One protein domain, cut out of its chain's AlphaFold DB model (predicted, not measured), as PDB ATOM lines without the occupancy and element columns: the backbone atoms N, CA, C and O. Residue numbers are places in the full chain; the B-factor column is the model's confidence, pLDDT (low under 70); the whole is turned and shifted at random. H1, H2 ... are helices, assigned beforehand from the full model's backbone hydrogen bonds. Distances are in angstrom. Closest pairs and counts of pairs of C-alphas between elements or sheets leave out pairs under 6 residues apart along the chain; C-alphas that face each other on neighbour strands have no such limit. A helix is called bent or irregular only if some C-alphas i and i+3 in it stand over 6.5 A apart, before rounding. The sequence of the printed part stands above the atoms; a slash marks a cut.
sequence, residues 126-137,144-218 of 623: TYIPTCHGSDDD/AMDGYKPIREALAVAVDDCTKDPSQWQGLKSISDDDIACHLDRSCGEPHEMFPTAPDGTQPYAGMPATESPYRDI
ATOM      1  N   THR A 126      26.504  38.556  93.932       76.69
ATOM      2  CA  THR A 126      25.625  39.701  94.156       76.69
ATOM      3  C   THR A 126      24.464  39.353  95.091       76.69
ATOM      4  O   THR A 126      24.115  38.197  95.294       76.69
ATOM      5  N   TYR A 127      23.853  40.389  95.656       70.12
ATOM      6  CA  TYR A 127      22.619  40.325  96.448       70.12
ATOM      7  C   TYR A 127      21.353  40.289  95.573       70.12
ATOM      8  O   TYR A 127      20.238  40.304  96.088       70.12
ATOM      9  N   ILE A 128      21.510  40.288  94.247       65.25
ATOM     10  CA  ILE A 128      20.408  40.158  93.290       65.25
ATOM     11  C   ILE A 128      20.029  38.666  93.172       65.25
ATOM     12  O   ILE A 128      20.929  37.824  93.134       65.25
ATOM     13  N   PRO A 129      18.728  38.321  93.082       60.03
ATOM     14  CA  PRO A 129      18.218  36.945  92.988       60.03
ATOM     15  C   PRO A 129      18.459  36.262  91.640       60.03
ATOM     16  O   PRO A 129      17.635  35.505  91.147       60.03
ATOM     17  N   THR A 130      19.591  36.555  91.013       70.00
ATOM     18  CA  THR A 130      20.026  35.968  89.745       70.00
ATOM     19  C   THR A 130      21.093  34.900  89.941       70.00
ATOM     20  O   THR A 130      21.464  34.269  88.970       70.00
ATOM     21  N   CYS A 131      21.587  34.681  91.167       75.56
ATOM     22  CA  CYS A 131      22.464  33.548  91.500       75.56
ATOM     23  C   CYS A 131      21.839  32.558  92.492       75.56
ATOM     24  O   CYS A 131      22.553  31.766  93.114       75.56
ATOM     25  N   HIS A 132      20.531  32.672  92.719       69.06
ATOM     26  CA  HIS A 132      19.770  31.778  93.577       69.06
ATOM     27  C   HIS A 132      18.325  31.666  93.094       69.06
ATOM     28  O   HIS A 132      17.771  32.620  92.549       69.06
ATOM     29  N   GLY A 133      17.754  30.479  93.265       61.50
ATOM     30  CA  GLY A 133      16.374  30.159  92.919       61.50
ATOM     31  C   GLY A 133      15.374  30.738  93.913       61.50
ATOM     32  O   GLY A 133      15.746  31.423  94.866       61.50
ATOM     33  N   SER A 134      14.080  30.480  93.711       56.12
ATOM     34  CA  SER A 134      13.067  30.938  94.667       56.12
ATOM     35  C   SER A 134      13.189  30.190  95.996       56.12
ATOM     36  O   SER A 134      13.022  28.972  96.024       56.12
ATOM     37  N   ASP A 135      13.354  30.925  97.098       52.94
ATOM     38  CA  ASP A 135      13.369  30.369  98.465       52.94
ATOM     39  C   ASP A 135      12.078  29.602  98.828       52.94
ATOM     40  O   ASP A 135      12.054  28.799  99.763       52.94
ATOM     41  N   ASP A 136      10.987  29.865  98.103       51.94
ATOM     42  CA  ASP A 136       9.635  29.421  98.446       51.94
ATOM     43  C   ASP A 136       9.291  27.984  97.990       51.94
ATOM     44  O   ASP A 136       8.316  27.422  98.500       51.94
ATOM     45  N   ASP A 137      10.044  27.375  97.060       53.72
ATOM     46  CA  ASP A 137       9.790  26.000  96.584       53.72
ATOM     47  C   ASP A 137      11.079  25.239  96.193       53.72
ATOM     48  O   ASP A 137      11.398  25.109  95.010       53.72
ATOM     49  N   ALA A 144      16.174  26.511  87.869       55.62
ATOM     50  CA  ALA A 144      17.455  26.424  87.170       55.62
ATOM     51  C   ALA A 144      18.658  26.539  88.126       55.62
ATOM     52  O   ALA A 144      19.724  25.997  87.830       55.62
ATOM     53  N   MET A 145      18.459  27.189  89.275       66.50
ATOM     54  CA  MET A 145      19.483  27.434  90.285       66.50
ATOM     55  C   MET A 145      19.540  26.348  91.357       66.50
ATOM     56  O   MET A 145      20.521  26.309  92.097       66.50
ATOM     57  N   ASP A 146      18.520  25.482  91.454       71.44
ATOM     58  CA  ASP A 146      18.389  24.474  92.518       71.44
ATOM     59  C   ASP A 146      18.697  25.095  93.902       71.44
ATOM     60  O   ASP A 146      19.660  24.734  94.594       71.44
ATOM     61  N   GLY A 147      17.956  26.158  94.244       77.56
ATOM     62  CA  GLY A 147      18.215  27.018  95.398       77.56
ATOM     63  C   GLY A 147      19.534  27.789  95.275       77.56
ATOM     64  O   GLY A 147      19.674  28.678  94.440       77.56
ATOM     65  N   TYR A 148      20.509  27.469  96.129       83.62
ATOM     66  CA  TYR A 148      21.812  28.152  96.211       83.62
ATOM     67  C   TYR A 148      22.973  27.338  95.616       83.62
ATOM     68  O   TYR A 148      24.139  27.532  95.984       83.62
ATOM     69  N   LYS A 149      22.684  26.376  94.734       84.88
ATOM     70  CA  LYS A 149      23.695  25.454  94.206       84.88
ATOM     71  C   LYS A 149      24.873  26.166  93.504       84.88
ATOM     72  O   LYS A 149      26.002  25.844  93.883       84.88
ATOM     73  N   PRO A 150      24.689  27.155  92.603       86.88
ATOM     74  CA  PRO A 150      25.816  27.854  91.972       86.88
ATOM     75  C   PRO A 150      26.761  28.517  92.982       86.88
ATOM     76  O   PRO A 150      27.985  28.444  92.845       86.88
ATOM     77  N   ILE A 151      26.207  29.106  94.048       88.81
ATOM     78  CA  ILE A 151      26.986  29.713  95.136       88.81
ATOM     79  C   ILE A 151      27.797  28.642  95.873       88.81
ATOM     80  O   ILE A 151      28.989  28.835  96.114       88.81
ATOM     81  N   ARG A 152      27.201  27.486  96.189       90.12
ATOM     82  CA  ARG A 152      27.918  26.370  96.834       90.12
ATOM     83  C   ARG A 152      29.029  25.792  95.973       90.12
ATOM     84  O   ARG A 152      30.082  25.441  96.500       90.12
ATOM     85  N   GLU A 153      28.807  25.681  94.672       90.50
ATOM     86  CA  GLU A 153      29.815  25.185  93.739       90.50
ATOM     87  C   GLU A 153      30.982  26.172  93.630       90.50
ATOM     88  O   GLU A 153      32.139  25.768  93.761       90.50
ATOM     89  N   ALA A 154      30.702  27.475  93.516       91.94
ATOM     90  CA  ALA A 154      31.730  28.515  93.560       91.94
ATOM     91  C   ALA A 154      32.509  28.503  94.889       91.94
ATOM     92  O   ALA A 154      33.738  28.615  94.884       91.94
ATOM     93  N   LEU A 155      31.821  28.307  96.019       93.31
ATOM     94  CA  LEU A 155      32.439  28.151  97.339       93.31
ATOM     95  C   LEU A 155      33.365  26.940  97.403       93.31
ATOM     96  O   LEU A 155      34.496  27.057  97.874       93.31
ATOM     97  N   ALA A 156      32.903  25.785  96.928       94.12
ATOM     98  CA  ALA A 156      33.686  24.560  96.932       94.12
ATOM     99  C   ALA A 156      34.973  24.724  96.113       94.12
ATOM    100  O   ALA A 156      36.046  24.402  96.620       94.12
ATOM    101  N   VAL A 157      34.882  25.300  94.909       94.94
ATOM    102  CA  VAL A 157      36.052  25.587  94.061       94.94
ATOM    103  C   VAL A 157      36.994  26.576  94.747       94.94
ATOM    104  O   VAL A 157      38.192  26.314  94.845       94.94
ATOM    105  N   ALA A 158      36.470  27.687  95.273       95.50
ATOM    106  CA  ALA A 158      37.287  28.684  95.954       95.50
ATOM    107  C   ALA A 158      38.063  28.070  97.127       95.50
ATOM    108  O   ALA A 158      39.267  28.295  97.248       95.50
ATOM    109  N   VAL A 159      37.398  27.263  97.960       96.19
ATOM    110  CA  VAL A 159      38.011  26.595  99.113       96.19
ATOM    111  C   VAL A 159      39.025  25.542  98.680       96.19
ATOM    112  O   VAL A 159      40.166  25.596  99.134       96.19
ATOM    113  N   ASP A 160      38.634  24.595  97.829       94.88
ATOM    114  CA  ASP A 160      39.442  23.410  97.536       94.88
ATOM    115  C   ASP A 160      40.610  23.710  96.596       94.88
ATOM    116  O   ASP A 160      41.719  23.220  96.819       94.88
ATOM    117  N   ASP A 161      40.367  24.522  95.567       94.94
ATOM    118  CA  ASP A 161      41.313  24.717  94.473       94.94
ATOM    119  C   ASP A 161      42.032  26.064  94.529       94.94
ATOM    120  O   ASP A 161      43.075  26.196  93.887       94.94
ATOM    121  N   CYS A 162      41.548  27.053  95.294       96.56
ATOM    122  CA  CYS A 162      42.133  28.399  95.291       96.56
ATOM    123  C   CYS A 162      42.760  28.845  96.616       96.56
ATOM    124  O   CYS A 162      43.630  29.717  96.592       96.56
ATOM    125  N   THR A 163      42.365  28.307  97.774       96.06
ATOM    126  CA  THR A 163      42.936  28.759  99.060       96.06
ATOM    127  C   THR A 163      44.342  28.217  99.330       96.06
ATOM    128  O   THR A 163      44.729  27.153  98.850       96.06
ATOM    129  N   LYS A 164      45.125  28.948 100.139       94.19
ATOM    130  CA  LYS A 164      46.425  28.475 100.661       94.19
ATOM    131  C   LYS A 164      46.275  27.323 101.649       94.19
ATOM    132  O   LYS A 164      47.123  26.437 101.697       94.19
ATOM    133  N   ASP A 165      45.232  27.382 102.471       93.50
ATOM    134  CA  ASP A 165      44.947  26.410 103.522       93.50
ATOM    135  C   ASP A 165      43.443  26.089 103.531       93.50
ATOM    136  O   ASP A 165      42.680  26.700 104.289       93.50
ATOM    137  N   PRO A 166      43.000  25.117 102.710       94.50
ATOM    138  CA  PRO A 166      41.593  24.724 102.640       94.50
ATOM    139  C   PRO A 166      41.019  24.269 103.984       94.50
ATOM    140  O   PRO A 166      39.803  24.299 104.174       94.50
ATOM    141  N   SER A 167      41.864  23.843 104.934       94.44
ATOM    142  CA  SER A 167      41.411  23.362 106.243       94.44
ATOM    143  C   SER A 167      40.759  24.462 107.088       94.44
ATOM    144  O   SER A 167      39.865  24.164 107.882       94.44
ATOM    145  N   GLN A 168      41.134  25.726 106.865       93.62
ATOM    146  CA  GLN A 168      40.562  26.889 107.554       93.62
ATOM    147  C   GLN A 168      39.118  27.171 107.129       93.62
ATOM    148  O   GLN A 168      38.340  27.710 107.911       93.62
ATOM    149  N   TRP A 169      38.747  26.752 105.917       94.69
ATOM    150  CA  TRP A 169      37.500  27.145 105.263       94.69
ATOM    151  C   TRP A 169      36.525  25.983 105.054       94.69
ATOM    152  O   TRP A 169      35.500  26.146 104.401       94.69
ATOM    153  N   GLN A 170      36.792  24.805 105.635       92.38
ATOM    154  CA  GLN A 170      35.932  23.622 105.458       92.38
ATOM    155  C   GLN A 170      34.476  23.854 105.885       92.38
ATOM    156  O   GLN A 170      33.579  23.241 105.313       92.38
ATOM    157  N   GLY A 171      34.227  24.750 106.848       91.56
ATOM    158  CA  GLY A 171      32.868  25.108 107.266       91.56
ATOM    159  C   GLY A 171      32.031  25.743 106.149       91.56
ATOM    160  O   GLY A 171      30.831  25.485 106.079       91.56
ATOM    161  N   LEU A 172      32.666  26.487 105.235       92.06
ATOM    162  CA  LEU A 172      31.990  27.152 104.114       92.06
ATOM    163  C   LEU A 172      31.452  26.155 103.080       92.06
ATOM    164  O   LEU A 172      30.462  26.426 102.413       92.06
ATOM    165  N   LYS A 173      32.043  24.959 102.987       90.25
ATOM    166  CA  LYS A 173      31.577  23.906 102.070       90.25
ATOM    167  C   LYS A 173      30.251  23.274 102.495       90.25
ATOM    168  O   LYS A 173      29.618  22.585 101.702       90.25
ATOM    169  N   SER A 174      29.857  23.463 103.754       88.81
ATOM    170  CA  SER A 174      28.623  22.930 104.335       88.81
ATOM    171  C   SER A 174      27.663  24.031 104.788       88.81
ATOM    172  O   SER A 174      26.823  23.777 105.650       88.81
ATOM    173  N   ILE A 175      27.813  25.248 104.262       88.88
ATOM    174  CA  ILE A 175      26.938  26.375 104.588       88.88
ATOM    175  C   ILE A 175      25.480  26.060 104.195       88.88
ATOM    176  O   ILE A 175      25.207  25.507 103.119       88.88
ATOM    177  N   SER A 176      24.545  26.348 105.104       89.12
ATOM    178  CA  SER A 176      23.121  26.036 104.922       89.12
ATOM    179  C   SER A 176      22.429  27.037 103.989       89.12
ATOM    180  O   SER A 176      22.954  28.126 103.775       89.12
ATOM    181  N   ASP A 177      21.273  26.680 103.413       86.06
ATOM    182  CA  ASP A 177      20.465  27.630 102.622       86.06
ATOM    183  C   ASP A 177      20.091  28.856 103.470       86.06
ATOM    184  O   ASP A 177      20.290  29.981 103.027       86.06
ATOM    185  N   ASP A 178      19.666  28.636 104.722       86.62
ATOM    186  CA  ASP A 178      19.324  29.699 105.677       86.62
ATOM    187  C   ASP A 178      20.497  30.666 105.906       86.62
ATOM    188  O   ASP A 178      20.304  31.881 105.931       86.62
ATOM    189  N   ASP A 179      21.720  30.145 106.057       88.56
ATOM    190  CA  ASP A 179      22.904  30.984 106.241       88.56
ATOM    191  C   ASP A 179      23.229  31.774 104.969       88.56
ATOM    192  O   ASP A 179      23.553  32.957 105.068       88.56
ATOM    193  N   ILE A 180      23.135  31.160 103.782       88.94
ATOM    194  CA  ILE A 180      23.378  31.867 102.515       88.94
ATOM    195  C   ILE A 180      22.351  32.991 102.337       88.94
ATOM    196  O   ILE A 180      22.740  34.146 102.149       88.94
ATOM    197  N   ALA A 181      21.060  32.677 102.470       86.25
ATOM    198  CA  ALA A 181      19.961  33.638 102.371       86.25
ATOM    199  C   ALA A 181      20.181  34.838 103.307       86.25
ATOM    200  O   ALA A 181      20.084  35.993 102.897       86.25
ATOM    201  N   CYS A 182      20.583  34.555 104.545       88.56
ATOM    202  CA  CYS A 182      20.802  35.534 105.604       88.56
ATOM    203  C   CYS A 182      22.028  36.460 105.391       88.56
ATOM    204  O   CYS A 182      22.097  37.570 105.933       88.56
ATOM    205  N   HIS A 183      23.025  36.034 104.609       89.69
ATOM    206  CA  HIS A 183      24.124  36.915 104.186       89.69
ATOM    207  C   HIS A 183      23.751  37.728 102.942       89.69
ATOM    208  O   HIS A 183      24.164  38.881 102.811       89.69
ATOM    209  N   LEU A 184      22.969  37.154 102.022       86.38
ATOM    210  CA  LEU A 184      22.512  37.852 100.818       86.38
ATOM    211  C   LEU A 184      21.504  38.961 101.145       86.38
ATOM    212  O   LEU A 184      21.601  40.055 100.585       86.38
ATOM    213  N   ASP A 185      20.601  38.720 102.098       84.38
ATOM    214  CA  ASP A 185      19.630  39.705 102.595       84.38
ATOM    215  C   ASP A 185      20.218  40.694 103.626       84.38
ATOM    216  O   ASP A 185      19.564  41.666 104.019       84.38
ATOM    217  N   ARG A 186      21.477  40.472 104.030       83.81
ATOM    218  CA  ARG A 186      22.234  41.237 105.033       83.81
ATOM    219  C   ARG A 186      21.629  41.237 106.438       83.81
ATOM    220  O   ARG A 186      21.838  42.179 107.210       83.81
ATOM    221  N   SER A 187      20.874  40.204 106.796       87.12
ATOM    222  CA  SER A 187      20.255  40.078 108.115       87.12
ATOM    223  C   SER A 187      21.205  39.525 109.182       87.12
ATOM    224  O   SER A 187      21.023  39.840 110.363       87.12
ATOM    225  N   CYS A 188      22.251  38.782 108.799       87.25
ATOM    226  CA  CYS A 188      23.279  38.302 109.735       87.25
ATOM    227  C   CYS A 188      24.736  38.520 109.315       87.25
ATOM    228  O   CYS A 188      25.615  38.231 110.127       87.25
ATOM    229  N   GLY A 189      25.002  39.060 108.127       87.38
ATOM    230  CA  GLY A 189      26.365  39.287 107.655       87.38
ATOM    231  C   GLY A 189      26.417  39.900 106.263       87.38
ATOM    232  O   GLY A 189      25.386  40.183 105.658       87.38
ATOM    233  N   GLU A 190      27.623  40.116 105.757       87.38
ATOM    234  CA  GLU A 190      27.846  40.600 104.391       87.38
ATOM    235  C   GLU A 190      28.204  39.432 103.454       87.38
ATOM    236  O   GLU A 190      28.918  38.519 103.868       87.38
ATOM    237  N   PRO A 191      27.828  39.457 102.159       87.62
ATOM    238  CA  PRO A 191      28.059  38.324 101.252       87.62
ATOM    239  C   PRO A 191      29.514  37.849 101.140       87.62
ATOM    240  O   PRO A 191      29.769  36.674 100.893       87.62
ATOM    241  N   HIS A 192      30.487  38.746 101.326       87.94
ATOM    242  CA  HIS A 192      31.907  38.393 101.270       87.94
ATOM    243  C   HIS A 192      32.359  37.510 102.443       87.94
ATOM    244  O   HIS A 192      33.351  36.802 102.305       87.94
ATOM    245  N   GLU A 193      31.633  37.514 103.566       88.75
ATOM    246  CA  GLU A 193      31.911  36.669 104.736       88.75
ATOM    247  C   GLU A 193      31.597  35.191 104.463       88.75
ATOM    248  O   GLU A 193      32.086  34.311 105.171       88.75
ATOM    249  N   MET A 194      30.842  34.902 103.395       90.12
ATOM    250  CA  MET A 194      30.602  33.538 102.937       90.12
ATOM    251  C   MET A 194      31.808  32.927 102.221       90.12
ATOM    252  O   MET A 194      31.806  31.723 102.020       90.12
ATOM    253  N   PHE A 195      32.830  33.701 101.844       92.94
ATOM    254  CA  PHE A 195      33.980  33.238 101.056       92.94
ATOM    255  C   PHE A 195      35.293  33.355 101.837       92.94
ATOM    256  O   PHE A 195      35.340  34.041 102.857       92.94
ATOM    257  N   PRO A 196      36.385  32.707 101.382       94.69
ATOM    258  CA  PRO A 196      37.692  32.889 102.003       94.69
ATOM    259  C   PRO A 196      38.100  34.370 102.070       94.69
ATOM    260  O   PRO A 196      38.212  35.051 101.047       94.69
ATOM    261  N   THR A 197      38.347  34.859 103.285       93.38
ATOM    262  CA  THR A 197      38.763  36.238 103.593       93.38
ATOM    263  C   THR A 197      40.196  36.289 104.113       93.38
ATOM    264  O   THR A 197      40.771  35.274 104.505       93.38
ATOM    265  N   ALA A 198      40.811  37.471 104.099       91.81
ATOM    266  CA  ALA A 198      42.130  37.673 104.690       91.81
ATOM    267  C   ALA A 198      42.139  37.309 106.194       91.81
ATOM    268  O   ALA A 198      41.085  37.295 106.832       91.81
ATOM    269  N   PRO A 199      43.311  37.051 106.811       88.50
ATOM    270  CA  PRO A 199      43.403  36.650 108.220       88.50
ATOM    271  C   PRO A 199      42.750  37.600 109.238       88.50
ATOM    272  O   PRO A 199      42.447  37.182 110.353       88.50
ATOM    273  N   ASP A 200      42.562  38.874 108.888       90.75
ATOM    274  CA  ASP A 200      41.880  39.877 109.711       90.75
ATOM    275  C   ASP A 200      40.372  40.009 109.409       90.75
ATOM    276  O   ASP A 200      39.700  40.851 110.004       90.75
ATOM    277  N   GLY A 201      39.844  39.171 108.513       88.94
ATOM    278  CA  GLY A 201      38.457  39.161 108.053       88.94
ATOM    279  C   GLY A 201      38.175  40.056 106.843       88.94
ATOM    280  O   GLY A 201      37.035  40.095 106.393       88.94
ATOM    281  N   THR A 202      39.160  40.775 106.289       90.31
ATOM    282  CA  THR A 202      38.908  41.640 105.122       90.31
ATOM    283  C   THR A 202      38.661  40.861 103.828       90.31
ATOM    284  O   THR A 202      39.275  39.825 103.560       90.31
ATOM    285  N   GLN A 203      37.770  41.392 102.979       90.44
ATOM    286  CA  GLN A 203      37.554  40.851 101.638       90.44
ATOM    287  C   GLN A 203      38.798  41.052 100.746       90.44
ATOM    288  O   GLN A 203      39.434  42.111 100.812       90.44
ATOM    289  N   PRO A 204      39.131  40.078  99.882       91.88
ATOM    290  CA  PRO A 204      40.199  40.209  98.894       91.88
ATOM    291  C   PRO A 204      40.017  41.437  97.985       91.88
ATOM    292  O   PRO A 204      38.896  41.801  97.624       91.88
ATOM    293  N   TYR A 205      41.117  42.101  97.617       90.94
ATOM    294  CA  TYR A 205      41.098  43.288  96.756       90.94
ATOM    295  C   TYR A 205      42.309  43.349  95.816       90.94
ATOM    296  O   TYR A 205      43.359  42.752  96.065       90.94
ATOM    297  N   ALA A 206      42.177  44.114  94.732       88.62
ATOM    298  CA  ALA A 206      43.216  44.306  93.726       88.62
ATOM    299  C   ALA A 206      44.506  44.867  94.347       88.62
ATOM    300  O   ALA A 206      44.506  45.958  94.916       88.62
ATOM    301  N   GLY A 207      45.617  44.142  94.200       87.12
ATOM    302  CA  GLY A 207      46.909  44.540  94.767       87.12
ATOM    303  C   GLY A 207      47.084  44.200  96.251       87.12
ATOM    304  O   GLY A 207      48.055  44.655  96.854       87.12
ATOM    305  N   MET A 208      46.184  43.405  96.842       91.44
ATOM    306  CA  MET A 208      46.389  42.836  98.176       91.44
ATOM    307  C   MET A 208      47.720  42.056  98.220       91.44
ATOM    308  O   MET A 208      47.982  41.249  97.320       91.44
ATOM    309  N   PRO A 209      48.571  42.266  99.246       91.25
ATOM    310  CA  PRO A 209      49.820  41.529  99.390       91.25
ATOM    311  C   PRO A 209      49.591  40.016  99.438       91.25
ATOM    312  O   PRO A 209      48.707  39.530 100.143       91.25
ATOM    313  N   ALA A 210      50.448  39.247  98.762       89.19
ATOM    314  CA  ALA A 210      50.362  37.785  98.768       89.19
ATOM    315  C   ALA A 210      50.396  37.200 100.193       89.19
ATOM    316  O   ALA A 210      49.724  36.216 100.472       89.19
ATOM    317  N   THR A 211      51.109  37.826 101.132       90.56
ATOM    318  CA  THR A 211      51.157  37.399 102.542       90.56
ATOM    319  C   THR A 211      49.834  37.556 103.292       90.56
ATOM    320  O   THR A 211      49.648  36.907 104.315       90.56
ATOM    321  N   GLU A 212      48.943  38.422 102.810       92.69
ATOM    322  CA  GLU A 212      47.646  38.731 103.424       92.69
ATOM    323  C   GLU A 212      46.491  38.021 102.707       92.69
ATOM    324  O   GLU A 212      45.441  37.799 103.302       92.69
ATOM    325  N   SER A 213      46.688  37.609 101.452       92.94
ATOM    326  CA  SER A 213      45.658  36.911 100.684       92.94
ATOM    327  C   SER A 213      45.363  35.506 101.236       92.94
ATOM    328  O   SER A 213      46.308  34.738 101.470       92.94
ATOM    329  N   PRO A 214      44.078  35.111 101.361       94.75
ATOM    330  CA  PRO A 214      43.701  33.733 101.690       94.75
ATOM    331  C   PRO A 214      43.956  32.750 100.545       94.75
ATOM    332  O   PRO A 214      44.014  31.537 100.764       94.75
ATOM    333  N   TYR A 215      44.102  33.264  99.324       95.44
ATOM    334  CA  TYR A 215      44.290  32.468  98.122       95.44
ATOM    335  C   TYR A 215      45.758  32.181  97.866       95.44
ATOM    336  O   TYR A 215      46.632  32.966  98.245       95.44
ATOM    337  N   ARG A 216      46.038  31.024  97.269       95.00
ATOM    338  CA  ARG A 216      47.381  30.651  96.820       95.00
ATOM    339  C   ARG A 216      47.857  31.601  95.726       95.00
ATOM    340  O   ARG A 216      47.066  32.334  95.138       95.00
ATOM    341  N   ASP A 217      49.153  31.567  95.451       92.88
ATOM    342  CA  ASP A 217      49.720  32.365  94.370       92.88
ATOM    343  C   ASP A 217      49.299  31.745  93.031       92.88
ATOM    344  O   ASP A 217      49.831  30.722  92.607       92.88
ATOM    345  N   ILE A 218      48.280  32.337  92.410       94.06
ATOM    346  CA  ILE A 218      47.791  31.974  91.079       94.06
ATOM    347  C   ILE A 218      48.472  32.912  90.067       94.06
ATOM    348  O   ILE A 218      48.515  34.127  90.307       94.06
TER     349      ILE A 218
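This is residues 126 to 137 and 144 to 218 of the 623 residues of an uncharacterized protein of Persicimonas caeni (UniProt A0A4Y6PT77). What shape do these atoms make? A helical hairpin of H1 and H2 runs along the long direction, with H3 turned off crosswise at one end, H4 folding back toward the hairpin, and a long looped stretch, residues 195 to 218, reaching the hairpin's other end. Residues 126 to 137, with no named element, lie at the H3 end. What is it built of? The printed part has 87 residues with four named helices, in the order H1, H2, H3, H4, and no named strand; the class is all helix, though only 35 residues are in named elements. How large is it? It is compact, with a radius of gyration of the C-alphas of 13.5 A, yet elongated, with spans of 43 by 22 by 20 A.

What comes first along the printed part? Residues 126 to 137 hold no named element, and C-alpha 126 is at (25.625, 39.701, 94.156). Where are the helices? H1 is residues 149 to 162, 18.7 A long, beginning with C-alpha 149 at (23.695, 25.454, 94.206). H2 is residues 166 to 174, 13.2 A long, and is irregular: C-alphas 168 and 171 are 7.9 A apart. H3 is residues 177 to 184, 10.6 A long, and H4 is residues 191 to 194, 5.7 A long, ending with C-alpha 194 at (30.602, 33.538, 102.937).

How do H1 and H2 stand? They touch and form a helical hairpin, at a shallow tilt of 9 degrees, opposite ways; their closest C-alphas, those of Val 159 and Pro 166, are 5.4 A apart. Where does H3 stand? H3 and H1 are apart, but only just, with their closest C-alphas 8.5 A apart; H3 and H2 are apart too. What is near H4? H3 and H4 touch, with their closest C-alphas, those of His 183 and Pro 191, 5.1 A apart. H4 is close to but not clearly touching H2, closest at C-alphas Leu 172 and Met 194, 6.6 A, and H1, closest at C-alphas Leu 155 and Met 194, 8.0 A. What do the backbones show? Every O i to N i+4 pair is within hydrogen-bond range in H1 and H3; in H2 it is 1 of 5, beside 4 of 6 O i to N i+3 pairs, and H4 is too short for any O i to N i+4 pair.

How far does it reach? The two C-alphas farthest apart, those of Asp 137 and Thr 211, are 43.3 A apart. Is the printed part cut? Residues 138 to 143 are not printed, and C-alphas 137 and 144 are 12.1 A apart across the cut. Are any links between helices long? No: H1 to H2 and H2 to H3 are tight links, and H3 to H4 is a short link. Where is confidence low? The mean pLDDT of the printed part is 86.0, and residues 128 to 129, 132 to 137 and 144 to 145 are under 70.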